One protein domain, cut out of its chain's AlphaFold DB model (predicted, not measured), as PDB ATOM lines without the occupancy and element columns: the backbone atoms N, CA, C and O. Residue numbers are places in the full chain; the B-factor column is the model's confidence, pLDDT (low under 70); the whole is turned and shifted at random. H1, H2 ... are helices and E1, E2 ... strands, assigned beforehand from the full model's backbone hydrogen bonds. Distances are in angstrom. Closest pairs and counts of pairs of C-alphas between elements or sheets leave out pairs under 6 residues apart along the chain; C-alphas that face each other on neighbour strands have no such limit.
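Overview. This is residues 7 to 20 and 22 to 113 of the 294 residues of the protein "INTEIN_C_TER domain-containing protein" of Flammeovirga aprica JL-4 (UniProt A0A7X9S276). A body of seven short helices is gathered round H4, which packs on H6 and H7, and at one end of the body a thin arm with E1 reaches outward, its residues 15 to 20 sticking out free. H1, H2 and H3 lie on the arm's side of H4, and H7 lies at the far end of the body. The printed part has 106 residues, with one named strand followed by seven named helices, and is mostly helix. It is only just compact, close to loose, with a radius of gyration of the C-alphas of 15.6 A. The spans are 57 by 25 by 22 A, and the arm makes much of the length.

Along the chain. E1 covers residues 11 to 16, is 16.2 A long, and begins with C-alpha 11 at (120.095, -103.937, 90.930). H1 covers residues 29 to 37, H2 residues 42 to 54, 18.3 A long, and H3 residues 56 to 64. H4 covers residues 68 to 77, 14.4 A long, with C-alpha 68 at (112.848, -86.098, 102.665). H5 has residues 82 to 85, H6 residues 88 to 100, 18.2 A long, and H7 residues 105 to 111, ending with C-alpha 111 at (101.173, -70.956, 101.814).

Arrangement. The hub is H4. It touches H6, about perpendicular at 86 degrees, the closest C-alphas being those of Gly 71 and Leu 91, 4.6 A apart. It touches H7 the same way at a steep tilt of 41 degrees, with C-alphas of Val 74 and Val 109 6.0 A apart as the closest. H4 also touches H5, closest at the C-alphas of Gly 75 and Ser 85, 5.1 A. H3 and H4 only just touch, with 3 pairs of C-alphas within 8 A, and only at the corner, closest at Ile 62 and Leu 68, 5.9 A between C-alphas. H2 and H3 touch only at the corner, with residues 51 to 53 of H2 alone, closest at the C-alphas of Tyr 52 and Arg 59, 5.1 A. H1 touches no helix; it is close to H2 but not clearly touching, with C-alphas of Leu 35 and Lys 45 7.5 A apart as the closest. E1 pairs with no named strand, but its residues 13 to 16 pair with residues 19 to 22, antiparallel. In H1, H2, H3, H4, H6 and H7 every O i to N i+4 pair is within hydrogen-bond range; H5 is too short for one.

Size, cuts and confidence. The C-alphas of Asp 17 and Gln 101 are the two farthest apart, 57.1 A. Residue 21 is not printed; C-alphas 20 and 22 are 6.4 A apart across the cut. Of the links that are printed whole, each is tight. The mean pLDDT of the printed part is 78.1, and it is under 70 in residues 7 to 15, 18 to 20, 22 to 26, 80 to 85 and 111 to 113.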
ATOM      1  N   GLU A   7     124.243-108.773  91.989       49.50
ATOM      2  CA  GLU A   7     123.924-107.358  92.093       49.50
ATOM      3  C   GLU A   7     124.843-106.579  91.147       49.50
ATOM      4  O   GLU A   7     126.067-106.646  91.272       49.50
ATOM      5  N   VAL A   8     124.269-105.868  90.177       52.53
ATOM      6  CA  VAL A   8     125.013-104.968  89.279       52.53
ATOM      7  C   VAL A   8     124.511-103.566  89.545       52.53
ATOM      8  O   VAL A   8     123.313-103.354  89.449       52.53
ATOM      9  N   GLU A   9     125.391-102.628  89.906       50.47
ATOM     10  CA  GLU A   9     125.032-101.210  90.118       50.47
ATOM     11  C   GLU A   9     123.867-100.989  91.104       50.47
ATOM     12  O   GLU A   9     123.106-100.028  90.997       50.47
ATOM     13  N   GLY A  10     123.719-101.892  92.077       47.19
ATOM     14  CA  GLY A  10     122.609-101.850  93.016       47.19
ATOM     15  C   GLY A  10     121.287-102.309  92.413       47.19
ATOM     16  O   GLY A  10     120.263-101.776  92.811       47.19
ATOM     17  N   TYR A  11     121.279-103.245  91.459       53.44
ATOM     18  CA  TYR A  11     120.095-103.937  90.930       53.44
ATOM     19  C   TYR A  11     120.251-105.448  91.129       53.44
ATOM     20  O   TYR A  11     121.270-106.009  90.726       53.44
ATOM     21  N   HIS A  12     119.247-106.118  91.709       54.31
ATOM     22  CA  HIS A  12     119.207-107.583  91.747       54.31
ATOM     23  C   HIS A  12     118.789-108.130  90.382       54.31
ATOM     24  O   HIS A  12     117.644-107.960  89.956       54.31
ATOM     25  N   SER A  13     119.717-108.818  89.724       63.09
ATOM     26  CA  SER A  13     119.479-109.484  88.448       63.09
ATOM     27  C   SER A  13     119.478-110.996  88.628       63.09
ATOM     28  O   SER A  13     120.273-111.558  89.390       63.09
ATOM     29  N   TYR A  14     118.592-111.657  87.885       67.44
ATOM     30  CA  TYR A  14     118.552-113.110  87.801       67.44
ATOM     31  C   TYR A  14     118.944-113.545  86.395       67.44
ATOM     32  O   TYR A  14     118.410-113.050  85.399       67.44
ATOM     33  N   TYR A  15     119.867-114.500  86.328       63.53
ATOM     34  CA  TYR A  15     120.194-115.195  85.092       63.53
ATOM     35  C   TYR A  15     119.951-116.690  85.268       63.53
ATOM     36  O   TYR A  15     120.553-117.322  86.144       63.53
ATOM     37  N   ALA A  16     119.072-117.237  84.430       72.00
ATOM     38  CA  ALA A  16     118.788-118.663  84.347       72.00
ATOM     39  C   ALA A  16     118.542-119.048  82.883       72.00
ATOM     40  O   ALA A  16     117.760-118.400  82.195       72.00
ATOM     41  N   ASP A  17     119.248-120.075  82.404       73.88
ATOM     42  CA  ASP A  17     119.045-120.717  81.095       73.88
ATOM     43  C   ASP A  17     118.906-119.762  79.893       73.88
ATOM     44  O   ASP A  17     118.060-119.929  79.019       73.88
ATOM     45  N   GLY A  18     119.771-118.743  79.835       68.81
ATOM     46  CA  GLY A  18     119.795-117.765  78.739       68.81
ATOM     47  C   GLY A  18     118.758-116.646  78.866       68.81
ATOM     48  O   GLY A  18     118.765-115.723  78.054       68.81
ATOM     49  N   ILE A  19     117.908-116.689  79.894       56.72
ATOM     50  CA  ILE A  19     116.934-115.650  80.210       56.72
ATOM     51  C   ILE A  19     117.545-114.709  81.247       56.72
ATOM     52  O   ILE A  19     117.925-115.110  82.351       56.72
ATOM     53  N   TYR A  20     117.633-113.437  80.867       61.25
ATOM     54  CA  TYR A  20     118.003-112.346  81.755       61.25
ATOM     55  C   TYR A  20     116.730-111.649  82.231       61.25
ATOM     56  O   TYR A  20     116.014-111.051  81.426       61.25
ATOM     57  N   HIS A  22     115.650-108.650  84.496       52.03
ATOM     58  CA  HIS A  22     115.894-107.436  85.257       52.03
ATOM     59  C   HIS A  22     114.660-107.179  86.118       52.03
ATOM     60  O   HIS A  22     113.560-107.047  85.585       52.03
ATOM     61  N   ASN A  23     114.819-107.186  87.440       51.19
ATOM     62  CA  ASN A  23     113.701-106.909  88.327       51.19
ATOM     63  C   ASN A  23     113.517-105.386  88.385       51.19
ATOM     64  O   ASN A  23     114.325-104.689  89.001       51.19
ATOM     65  N   ASP A  24     112.486-104.872  87.714       50.00
ATOM     66  CA  ASP A  24     112.068-103.481  87.872       50.00
ATOM     67  C   ASP A  24     111.713-103.258  89.350       50.00
ATOM     68  O   ASP A  24     110.857-103.934  89.918       50.00
ATOM     69  N   TYR A  25     112.447-102.359  90.001       53.47
ATOM     70  CA  TYR A  25     112.397-102.146  91.443       53.47
ATOM     71  C   TYR A  25     110.980-101.865  91.964       53.47
ATOM     72  O   TYR A  25     110.422-100.793  91.725       53.47
ATOM     73  N   GLU A  26     110.463-102.747  92.819       68.00
ATOM     74  CA  GLU A  26     109.529-102.312  93.853       68.00
ATOM     75  C   GLU A  26     110.265-101.344  94.798       68.00
ATOM     76  O   GLU A  26     111.416-101.569  95.187       68.00
ATOM     77  N   LEU A  27     109.617-100.235  95.165       79.31
ATOM     78  CA  LEU A  27     110.164 -99.300  96.150       79.31
ATOM     79  C   LEU A  27     110.506-100.036  97.458       79.31
ATOM     80  O   LEU A  27     109.715-100.878  97.894       79.31
ATOM     81  N   PRO A  28     111.600 -99.670  98.155       84.88
ATOM     82  CA  PRO A  28     111.895-100.222  99.471       84.88
ATOM     83  C   PRO A  28     110.665-100.181 100.394       84.88
ATOM     84  O   PRO A  28     109.976 -99.152 100.437       84.88
ATOM     85  N   PRO A  29     110.384-101.246 101.176       82.31
ATOM     86  CA  PRO A  29     109.157-101.344 101.971       82.31
ATOM     87  C   PRO A  29     108.917-100.152 102.902       82.31
ATOM     88  O   PRO A  29     107.776 -99.763 103.154       82.31
ATOM     89  N   SER A  30     109.992 -99.552 103.409       85.06
ATOM     90  CA  SER A  30     109.924 -98.400 104.298       85.06
ATOM     91  C   SER A  30     109.497 -97.119 103.564       85.06
ATOM     92  O   SER A  30     108.575 -96.434 104.014       85.06
ATOM     93  N   ILE A  31     110.024 -96.878 102.359       88.88
ATOM     94  CA  ILE A  31     109.580 -95.805 101.457       88.88
ATOM     95  C   ILE A  31     108.124 -96.037 101.040       88.88
ATOM     96  O   ILE A  31     107.300 -95.131 101.178       88.88
ATOM     97  N   ALA A  32     107.761 -97.252 100.620       85.69
ATOM     98  CA  ALA A  32     106.383 -97.585 100.254       85.69
ATOM     99  C   ALA A  32     105.400 -97.322 101.416       85.69
ATOM    100  O   ALA A  32     104.346 -96.700 101.238       85.69
ATOM    101  N   LYS A  33     105.774 -97.716 102.641       88.19
ATOM    102  CA  LYS A  33     105.012 -97.425 103.864       88.19
ATOM    103  C   LYS A  33     104.906 -95.921 104.125       88.19
ATOM    104  O   LYS A  33     103.831 -95.447 104.505       88.19
ATOM    105  N   LYS A  34     105.982 -95.161 103.906       90.88
ATOM    106  CA  LYS A  34     105.993 -93.705 104.080       90.88
ATOM    107  C   LYS A  34     105.056 -93.011 103.097       90.88
ATOM    108  O   LYS A  34     104.226 -92.217 103.539       90.88
ATOM    109  N   LEU A  35     105.118 -93.352 101.811       89.12
ATOM    110  CA  LEU A  35     104.222 -92.817 100.779       89.12
ATOM    111  C   LEU A  35     102.753 -93.089 101.134       89.12
ATOM    112  O   LEU A  35     101.934 -92.170 101.130       89.12
ATOM    113  N   LYS A  36     102.438 -94.316 101.574       88.94
ATOM    114  CA  LYS A  36     101.095 -94.679 102.053       88.94
ATOM    115  C   LYS A  36     100.658 -93.839 103.257       88.94
ATOM    116  O   LYS A  36      99.518 -93.383 103.307       88.94
ATOM    117  N   SER A  37     101.554 -93.595 104.217       90.62
ATOM    118  CA  SER A  37     101.255 -92.762 105.394       90.62
ATOM    119  C   SER A  37     100.965 -91.297 105.047       90.62
ATOM    120  O   SER A  37     100.190 -90.645 105.741       90.62
ATOM    121  N   LEU A  38     101.555 -90.799 103.956       88.25
ATOM    122  CA  LEU A  38     101.369 -89.437 103.454       88.25
ATOM    123  C   LEU A  38     100.124 -89.291 102.571       88.25
ATOM    124  O   LEU A  38      99.814 -88.174 102.170       88.25
ATOM    125  N   ARG A  39      99.395 -90.391 102.315       88.19
ATOM    126  CA  ARG A  39      98.151 -90.420 101.529       88.19
ATOM    127  C   ARG A  39      98.304 -89.755 100.156       88.19
ATOM    128  O   ARG A  39      97.433 -88.996  99.736       88.19
ATOM    129  N   ILE A  40      99.426 -90.009  99.486       84.75
ATOM    130  CA  ILE A  40      99.635 -89.515  98.125       84.75
ATOM    131  C   ILE A  40      98.701 -90.230  97.143       84.75
ATOM    132  O   ILE A  40      98.402 -91.413  97.318       84.75
ATOM    133  N   ASP A  41      98.229 -89.498  96.139       87.56
ATOM    134  CA  ASP A  41      97.439 -90.031  95.028       87.56
ATOM    135  C   ASP A  41      98.308 -90.829  94.032       87.56
ATOM    136  O   ASP A  41      99.532 -90.915  94.171       87.56
ATOM    137  N   GLY A  42      97.653 -91.471  93.058       84.12
ATOM    138  CA  GLY A  42      98.312 -92.333  92.071       84.12
ATOM    139  C   GLY A  42      99.297 -91.581  91.176       84.12
ATOM    140  O   GLY A  42     100.422 -92.040  91.005       84.12
ATOM    141  N   GLU A  43      98.920 -90.397  90.691       86.94
ATOM    142  CA  GLU A  43      99.777 -89.574  89.825       86.94
ATOM    143  C   GLU A  43     101.062 -89.154  90.549       86.94
ATOM    144  O   GLU A  43     102.169 -89.267  90.018       86.94
ATOM    145  N   LEU A  44     100.939 -88.721  91.806       87.88
ATOM    146  CA  LEU A  44     102.086 -88.327  92.613       87.88
ATOM    147  C   LEU A  44     102.958 -89.531  92.991       87.88
ATOM    148  O   LEU A  44     104.177 -89.393  93.107       87.88
ATOM    149  N   LYS A  45     102.363 -90.717  93.166       88.75
ATOM    150  CA  LYS A  45     103.111 -91.960  93.382       88.75
ATOM    151  C   LYS A  45     103.941 -92.331  92.148       88.75
ATOM    152  O   LYS A  45     105.131 -92.594  92.292       88.75
ATOM    153  N   GLU A  46     103.360 -92.278  90.954       87.31
ATOM    154  CA  GLU A  46     104.082 -92.535  89.701       87.31
ATOM    155  C   GLU A  46     105.213 -91.519  89.477       87.31
ATOM    156  O   GLU A  46     106.341 -91.881  89.128       87.31
ATOM    157  N   ALA A  47     104.957 -90.234  89.752       88.50
ATOM    158  CA  ALA A  47     105.981 -89.191  89.690       88.50
ATOM    159  C   ALA A  47     107.142 -89.454  90.667       88.50
ATOM    160  O   ALA A  47     108.308 -89.175  90.348       88.50
ATOM    161  N   PHE A  48     106.842 -90.014  91.843       90.94
ATOM    162  CA  PHE A  48     107.848 -90.403  92.825       90.94
ATOM    163  C   PHE A  48     108.697 -91.566  92.319       90.94
ATOM    164  O   PHE A  48     109.921 -91.468  92.327       90.94
ATOM    165  N   GLU A  49     108.069 -92.640  91.842       89.00
ATOM    166  CA  GLU A  49     108.758 -93.823  91.308       89.00
ATOM    167  C   GLU A  49     109.668 -93.452  90.131       89.00
ATOM    168  O   GLU A  49     110.827 -93.873  90.062       89.00
ATOM    169  N   LYS A  50     109.203 -92.553  89.257       87.75
ATOM    170  CA  LYS A  50     110.006 -91.981  88.171       87.75
ATOM    171  C   LYS A  50     111.194 -91.159  88.682       87.75
ATOM    172  O   LYS A  50     112.290 -91.273  88.142       87.75
ATOM    173  N   SER A  51     111.001 -90.333  89.710       87.62
ATOM    174  CA  SER A  51     112.093 -89.567  90.333       87.62
ATOM    175  C   SER A  51     113.126 -90.487  90.996       87.62
ATOM    176  O   SER A  51     114.330 -90.290  90.846       87.62
ATOM    177  N   TYR A  52     112.651 -91.517  91.696       87.31
ATOM    178  CA  TYR A  52     113.453 -92.481  92.446       87.31
ATOM    179  C   TYR A  52     114.296 -93.385  91.532       87.31
ATOM    180  O   TYR A  52     115.463 -93.659  91.810       87.31
ATOM    181  N   SER A  53     113.732 -93.819  90.405       83.25
ATOM    182  CA  SER A  53     114.452 -94.611  89.402       83.25
ATOM    183  C   SER A  53     115.502 -93.788  88.651       83.25
ATOM    184  O   SER A  53     116.626 -94.254  88.461       83.25
ATOM    185  N   LYS A  54     115.170 -92.552  88.258       84.12
ATOM    186  CA  LYS A  54     116.013 -91.742  87.361       84.12
ATOM    187  C   LYS A  54     117.120 -90.947  88.044       84.12
ATOM    188  O   LYS A  54     118.065 -90.556  87.365       84.12
ATOM    189  N   ASN A  55     117.007 -90.662  89.341       82.56
ATOM    190  CA  ASN A  55     117.965 -89.816  90.045       82.56
ATOM    191  C   ASN A  55     118.629 -90.574  91.201       82.56
ATOM    192  O   ASN A  55     118.059 -90.729  92.280       82.56
ATOM    193  N   GLU A  56     119.863 -91.023  90.973       82.62
ATOM    194  CA  GLU A  56     120.641 -91.782  91.953       82.62
ATOM    195  C   GLU A  56     120.903 -90.990  93.245       82.62
ATOM    196  O   GLU A  56     120.742 -91.525  94.339       82.62
ATOM    197  N   ALA A  57     121.253 -89.704  93.148       82.12
ATOM    198  CA  ALA A  57     121.532 -88.877  94.324       82.12
ATOM    199  C   ALA A  57     120.288 -88.720  95.215       82.12
ATOM    200  O   ALA A  57     120.370 -88.829  96.442       82.12
ATOM    201  N   PHE A  58     119.129 -88.508  94.594       86.06
ATOM    202  CA  PHE A  58     117.832 -88.456  95.260       86.06
ATOM    203  C   PHE A  58     117.453 -89.797  95.891       86.06
ATOM    204  O   PHE A  58     117.084 -89.837  97.067       86.06
ATOM    205  N   ARG A  59     117.601 -90.894  95.138       89.19
ATOM    206  CA  ARG A  59     117.380 -92.262  95.615       89.19
ATOM    207  C   ARG A  59     118.211 -92.546  96.860       89.19
ATOM    208  O   ARG A  59     117.652 -92.860  97.907       89.19
ATOM    209  N   ASN A  60     119.524 -92.346  96.778       86.19
ATOM    210  CA  ASN A  60     120.452 -92.589  97.882       86.19
ATOM    211  C   ASN A  60     120.103 -91.733  99.110       86.19
ATOM    212  O   ASN A  60     120.127 -92.218 100.243       86.19
ATOM    213  N   ALA A  61     119.721 -90.470  98.901       86.44
ATOM    214  CA  ALA A  61     119.328 -89.582  99.988       86.44
ATOM    215  C   ALA A  61     118.033 -90.018 100.687       86.44
ATOM    216  O   ALA A  61     117.979 -90.003 101.919       86.44
ATOM    217  N   ILE A  62     116.999 -90.403  99.935       89.12
ATOM    218  CA  ILE A  62     115.709 -90.808 100.510       89.12
ATOM    219  C   ILE A  62     115.795 -92.162 101.193       89.12
ATOM    220  O   ILE A  62     115.221 -92.312 102.271       89.12
ATOM    221  N   THR A  63     116.533 -93.117 100.627       86.06
ATOM    222  CA  THR A  63     116.738 -94.425 101.259       86.06
ATOM    223  C   THR A  63     117.399 -94.284 102.631       86.06
ATOM    224  O   THR A  63     117.055 -95.012 103.556       86.06
ATOM    225  N   GLY A  64     118.282 -93.295 102.812       83.25
ATOM    226  CA  GLY A  64     118.852 -92.968 104.122       83.25
ATOM    227  C   GLY A  64     117.977 -92.071 105.013       83.25
ATOM    228  O   GLY A  64     118.202 -92.013 106.222       83.25
ATOM    229  N   LYS A  65     117.019 -91.323 104.443       89.94
ATOM    230  CA  LYS A  65     116.192 -90.318 105.140       89.94
ATOM    231  C   LYS A  65     114.804 -90.183 104.504       89.94
ATOM    232  O   LYS A  65     114.511 -89.218 103.797       89.94
ATOM    233  N   GLU A  66     113.902 -91.095 104.842       91.38
ATOM    234  CA  GLU A  66     112.539 -91.150 104.286       91.38
ATOM    235  C   GLU A  66     111.701 -89.885 104.521       91.38
ATOM    236  O   GLU A  66     110.758 -89.608 103.783       91.38
ATOM    237  N   ASP A  67     112.010 -89.081 105.543       91.38
ATOM    238  CA  ASP A  67     111.303 -87.814 105.764       91.38
ATOM    239  C   ASP A  67     111.528 -86.795 104.639       91.38
ATOM    240  O   ASP A  67     110.671 -85.932 104.442       91.38
ATOM    241  N   LEU A  68     112.601 -86.930 103.848       92.50
ATOM    242  CA  LEU A  68     112.848 -86.098 102.665       92.50
ATOM    243  C   LEU A  68     111.739 -86.226 101.611       92.50
ATOM    244  O   LEU A  68     111.520 -85.280 100.855       92.50
ATOM    245  N   ILE A  69     110.964 -87.319 101.630       93.31
ATOM    246  CA  ILE A  69     109.767 -87.493 100.792       93.31
ATOM    247  C   ILE A  69     108.777 -86.338 101.005       93.31
ATOM    248  O   ILE A  69     108.183 -85.856 100.045       93.31
ATOM    249  N   LYS A  70     108.635 -85.814 102.233       92.12
ATOM    250  CA  LYS A  70     107.775 -84.642 102.497       92.12
ATOM    251  C   LYS A  70     108.267 -83.406 101.748       92.12
ATOM    252  O   LYS A  70     107.458 -82.682 101.178       92.12
ATOM    253  N   GLY A  71     109.581 -83.175 101.747       88.62
ATOM    254  CA  GLY A  71     110.195 -82.075 101.006       88.62
ATOM    255  C   GLY A  71     109.976 -82.215  99.501       88.62
ATOM    256  O   GLY A  71     109.658 -81.233  98.837       88.62
ATOM    257  N   TRP A  72     110.073 -83.443  98.986       90.81
ATOM    258  CA  TRP A  72     109.872 -83.730  97.568       90.81
ATOM    259  C   TRP A  72     108.420 -83.472  97.153       90.81
ATOM    260  O   TRP A  72     108.191 -82.769  96.173       90.81
ATOM    261  N   ILE A  73     107.440 -83.926  97.949       90.44
ATOM    262  CA  ILE A  73     106.011 -83.662  97.692       90.44
ATOM    263  C   ILE A  73     105.741 -82.159  97.629       90.44
ATOM    264  O   ILE A  73     105.040 -81.694  96.733       90.44
ATOM    265  N   VAL A  74     106.293 -81.398  98.579       84.94
ATOM    266  CA  VAL A  74     106.176 -79.937  98.578       84.94
ATOM    267  C   VAL A  74     106.768 -79.366  97.289       84.94
ATOM    268  O   VAL A  74     106.110 -78.556  96.643       84.94
ATOM    269  N   GLY A  75     107.961 -79.812  96.888       81.25
ATOM    270  CA  GLY A  75     108.612 -79.392  95.649       81.25
ATOM    271  C   GLY A  75     107.738 -79.624  94.417       81.25
ATOM    272  O   GLY A  75     107.426 -78.672  93.710       81.25
ATOM    273  N   ILE A  76     107.260 -80.853  94.218       85.31
ATOM    274  CA  ILE A  76     106.429 -81.218  93.063       85.31
ATOM    275  C   ILE A  76     105.095 -80.469  93.054       85.31
ATOM    276  O   ILE A  76     104.744 -79.852  92.053       85.31
ATOM    277  N   ARG A  77     104.358 -80.450  94.174       83.88
ATOM    278  CA  ARG A  77     103.036 -79.797  94.242       83.88
ATOM    279  C   ARG A  77     103.100 -78.284  94.097       83.88
ATOM    280  O   ARG A  77     102.118 -77.661  93.711       83.88
ATOM    281  N   THR A  78     104.243 -77.695  94.420       73.00
ATOM    282  CA  THR A  78     104.476 -76.263  94.232       73.00
ATOM    283  C   THR A  78     105.193 -75.979  92.923       73.00
ATOM    284  O   THR A  78     105.481 -74.823  92.674       73.00
ATOM    285  N   GLY A  79     105.474 -76.998  92.100       70.50
ATOM    286  CA  GLY A  79     106.196 -76.931  90.828       70.50
ATOM    287  C   GLY A  79     107.582 -76.288  90.929       70.50
ATOM    288  O   GLY A  79     107.976 -75.491  90.074       70.50
ATOM    289  N   VAL A  80     108.302 -76.557  92.016       65.94
ATOM    290  CA  VAL A  80     109.745 -76.313  92.092       65.94
ATOM    291  C   VAL A  80     110.414 -77.117  90.973       65.94
ATOM    292  O   VAL A  80     110.088 -78.285  90.798       65.94
ATOM    293  N   ASP A  81     111.333 -76.488  90.238       61.56
ATOM    294  CA  ASP A  81     112.099 -77.125  89.158       61.56
ATOM    295  C   ASP A  81     112.692 -78.477  89.597       61.56
ATOM    296  O   ASP A  81     113.197 -78.607  90.723       61.56
ATOM    297  N   ASP A  82     112.624 -79.465  88.696       59.50
ATOM    298  CA  ASP A  82     113.046 -80.848  88.922       59.50
ATOM    299  C   ASP A  82     114.438 -80.924  89.568       59.50
ATOM    300  O   ASP A  82     114.615 -81.656  90.543       59.50
ATOM    301  N   PHE A  83     115.386 -80.077  89.140       53.47
ATOM    302  CA  PHE A  83     116.745 -80.018  89.685       53.47
ATOM    303  C   PHE A  83     116.775 -79.839  91.214       53.47
ATOM    304  O   PHE A  83     117.611 -80.427  91.900       53.47
ATOM    305  N   TYR A  84     115.853 -79.052  91.774       58.91
ATOM    306  CA  TYR A  84     115.769 -78.777  93.214       58.91
ATOM    307  C   TYR A  84     114.834 -79.726  93.949       58.91
ATOM    308  O   TYR A  84     115.027 -79.967  95.142       58.91
ATOM    309  N   SER A  85     113.841 -80.280  93.248       63.91
ATOM    310  CA  SER A  85     112.994 -81.339  93.791       63.91
ATOM    311  C   SER A  85     113.802 -82.605  94.105       63.91
ATOM    312  O   SER A  85     113.407 -83.387  94.963       63.91
ATOM    313  N   HIS A  86     114.978 -82.770  93.490       78.62
ATOM    314  CA  HIS A  86     115.867 -83.907  93.722       78.62
ATOM    315  C   HIS A  86     117.123 -83.592  94.557       78.62
ATOM    316  O   HIS A  86     117.831 -84.524  94.930       78.62
ATOM    317  N   ASP A  87     117.399 -82.323  94.896       81.38
ATOM    318  CA  ASP A  87     118.580 -81.930  95.686       81.38
ATOM    319  C   ASP A  87     118.404 -82.236  97.192       81.38
ATOM    320  O   ASP A  87     117.597 -81.585  97.870       81.38
ATOM    321  N   PRO A  88     119.205 -83.144  97.787       83.75
ATOM    322  CA  PRO A  88     119.029 -83.558  99.181       83.75
ATOM    323  C   PRO A  88     119.131 -82.419 100.204       83.75
ATOM    324  O   PRO A  88     118.459 -82.453 101.238       83.75
ATOM    325  N   LYS A  89     119.962 -81.398  99.943       81.94
ATOM    326  CA  LYS A  89     120.137 -80.251 100.855       81.94
ATOM    327  C   LYS A  89     118.895 -79.363 100.879       81.94
ATOM    328  O   LYS A  89     118.460 -78.926 101.951       81.94
ATOM    329  N   THR A  90     118.315 -79.113  99.712       76.50
ATOM    330  CA  THR A  90     117.065 -78.367  99.569       76.50
ATOM    331  C   THR A  90     115.927 -79.115 100.254       76.50
ATOM    332  O   THR A  90     115.271 -78.546 101.125       76.50
ATOM    333  N   LEU A  91     115.765 -80.411  99.970       86.06
ATOM    334  CA  LEU A  91     114.743 -81.253 100.600       86.06
ATOM    335  C   LEU A  91     114.845 -81.252 102.131       86.06
ATOM    336  O   LEU A  91     113.837 -81.082 102.819       86.06
ATOM    337  N   ALA A  92     116.061 -81.364 102.673       86.38
ATOM    338  CA  ALA A  92     116.289 -81.317 104.115       86.38
ATOM    339  C   ALA A  92     115.874 -79.971 104.730       86.38
ATOM    340  O   ALA A  92     115.288 -79.948 105.811       86.38
ATOM    341  N   SER A  93     116.117 -78.860 104.029       78.56
ATOM    342  CA  SER A  93     115.718 -77.519 104.484       78.56
ATOM    343  C   SER A  93     114.193 -77.365 104.543       78.56
ATOM    344  O   SER A  93     113.665 -76.759 105.473       78.56
ATOM    345  N   ILE A  94     113.470 -77.956 103.585       80.38
ATOM    346  CA  ILE A  94     111.998 -77.967 103.577       80.38
ATOM    347  C   ILE A  94     111.460 -78.776 104.762       80.38
ATOM    348  O   ILE A  94     110.558 -78.323 105.468       80.38
ATOM    349  N   VAL A  95     112.024 -79.962 105.009       87.56
ATOM    350  CA  VAL A  95     111.629 -80.834 106.128       87.56
ATOM    351  C   VAL A  95     111.897 -80.180 107.484       87.56
ATOM    352  O   VAL A  95     111.056 -80.257 108.384       87.56
ATOM    353  N   ASP A  96     113.038 -79.509 107.632       83.94
ATOM    354  CA  ASP A  96     113.376 -78.746 108.835       83.94
ATOM    355  C   ASP A  96     112.369 -77.612 109.077       83.94
ATOM    356  O   ASP A  96     111.851 -77.467 110.186       83.94
ATOM    357  N   TYR A  97     111.995 -76.871 108.030       75.81
ATOM    358  CA  TYR A  97     110.988 -75.815 108.131       75.81
ATOM    359  C   TYR A  97     109.607 -76.347 108.537       75.81
ATOM    360  O   TYR A  97     109.003 -75.819 109.474       75.81
ATOM    361  N   LEU A  98     109.129 -77.421 107.891       82.06
ATOM    362  CA  LEU A  98     107.881 -78.105 108.267       82.06
ATOM    363  C   LEU A  98     107.876 -78.462 109.759       82.06
ATOM    364  O   LEU A  98     106.903 -78.194 110.466       82.06
ATOM    365  N   SER A  99     108.990 -79.016 110.244       85.00
ATOM    366  CA  SER A  99     109.147 -79.457 111.632       85.00
ATOM    367  C   SER A  99     109.168 -78.278 112.610       85.00
ATOM    368  O   SER A  99     108.420 -78.276 113.589       85.00
ATOM    369  N   LYS A 100     109.969 -77.242 112.330       78.00
ATOM    370  CA  LYS A 100     110.090 -76.036 113.168       78.00
ATOM    371  C   LYS A 100     108.775 -75.275 113.291       78.00
ATOM    372  O   LYS A 100     108.424 -74.830 114.380       78.00
ATOM    373  N   GLN A 101     108.047 -75.145 112.185       74.50
ATOM    374  CA  GLN A 101     106.784 -74.409 112.135       74.50
ATOM    375  C   GLN A 101     105.571 -75.262 112.521       74.50
ATOM    376  O   GLN A 101     104.459 -74.742 112.579       74.50
ATOM    377  N   LYS A 102     105.771 -76.561 112.794       83.25
ATOM    378  CA  LYS A 102     104.701 -77.527 113.086       83.25
ATOM    379  C   LYS A 102     103.617 -77.536 111.997       83.25
ATOM    380  O   LYS A 102     102.426 -77.581 112.302       83.25
ATOM    381  N   LEU A 103     104.036 -77.468 110.735       79.31
ATOM    382  CA  LEU A 103     103.147 -77.455 109.573       79.31
ATOM    383  C   LEU A 103     103.044 -78.842 108.944       79.31
ATOM    384  O   LEU A 103     104.023 -79.588 108.878       79.31
ATOM    385  N   SER A 104     101.866 -79.163 108.416       87.50
ATOM    386  CA  SER A 104     101.709 -80.262 107.467       87.50
ATOM    387  C   SER A 104     102.202 -79.864 106.071       87.50
ATOM    388  O   SER A 104     102.328 -78.681 105.744       87.50
ATOM    389  N   VAL A 105     102.441 -80.867 105.220       86.94
ATOM    390  CA  VAL A 105     102.763 -80.674 103.795       86.94
ATOM    391  C   VAL A 105     101.701 -79.809 103.113       86.94
ATOM    392  O   VAL A 105     102.041 -78.811 102.488       86.94
ATOM    393  N   ASP A 106     100.419 -80.130 103.292       85.00
ATOM    394  CA  ASP A 106      99.322 -79.396 102.649       85.00
ATOM    395  C   ASP A 106      99.214 -77.952 103.143       85.00
ATOM    396  O   ASP A 106      98.939 -77.043 102.360       85.00
ATOM    397  N   GLN A 107      99.450 -77.717 104.440       78.94
ATOM    398  CA  GLN A 107      99.491 -76.363 104.991       78.94
ATOM    399  C   GLN A 107     100.628 -75.547 104.377       78.94
ATOM    400  O   GLN A 107     100.449 -74.359 104.126       78.94
ATOM    401  N   LEU A 108     101.782 -76.171 104.128       76.94
ATOM    402  CA  LEU A 108     102.916 -75.507 103.499       76.94
ATOM    403  C   LEU A 108     102.669 -75.218 102.014       76.94
ATOM    404  O   LEU A 108     102.897 -74.094 101.581       76.94
ATOM    405  N   VAL A 109     102.153 -76.191 101.258       78.25
ATOM    406  CA  VAL A 109     101.816 -76.021  99.833       78.25
ATOM    407  C   VAL A 109     100.835 -74.862  99.644       78.25
ATOM    408  O   VAL A 109     101.080 -73.998  98.813       78.25
ATOM    409  N   LYS A 110      99.785 -74.770 100.474       74.50
ATOM    410  CA  LYS A 110      98.805 -73.669 100.417       74.50
ATOM    411  C   LYS A 110      99.388 -72.289 100.736       74.50
ATOM    412  O   LYS A 110      98.813 -71.286 100.333       74.50
ATOM    413  N   ARG A 111     100.490 -72.222 101.492       67.06
ATOM    414  CA  ARG A 111     101.173 -70.956 101.814       67.06
ATOM    415  C   ARG A 111     102.065 -70.461 100.683       67.06
ATOM    416  O   ARG A 111     102.437 -69.290 100.680       67.06
ATOM    417  N   ILE A 112     102.447 -71.335  99.757       65.38
ATOM    418  CA  ILE A 112     103.347 -70.990  98.660       65.38
ATOM    419  C   ILE A 112     102.491 -70.453  97.513       65.38
ATOM    420  O   ILE A 112     101.669 -71.197  96.981       65.38
ATOM    421  N   PRO A 113     102.639 -69.176  97.121       54.38
ATOM    422  CA  PRO A 113     101.772 -68.613  96.101       54.38
ATOM    423  C   PRO A 113     102.027 -69.252  94.728       54.38
ATOM    424  O   PRO A 113     103.174 -69.449  94.321       54.38
TER     425      PRO A 113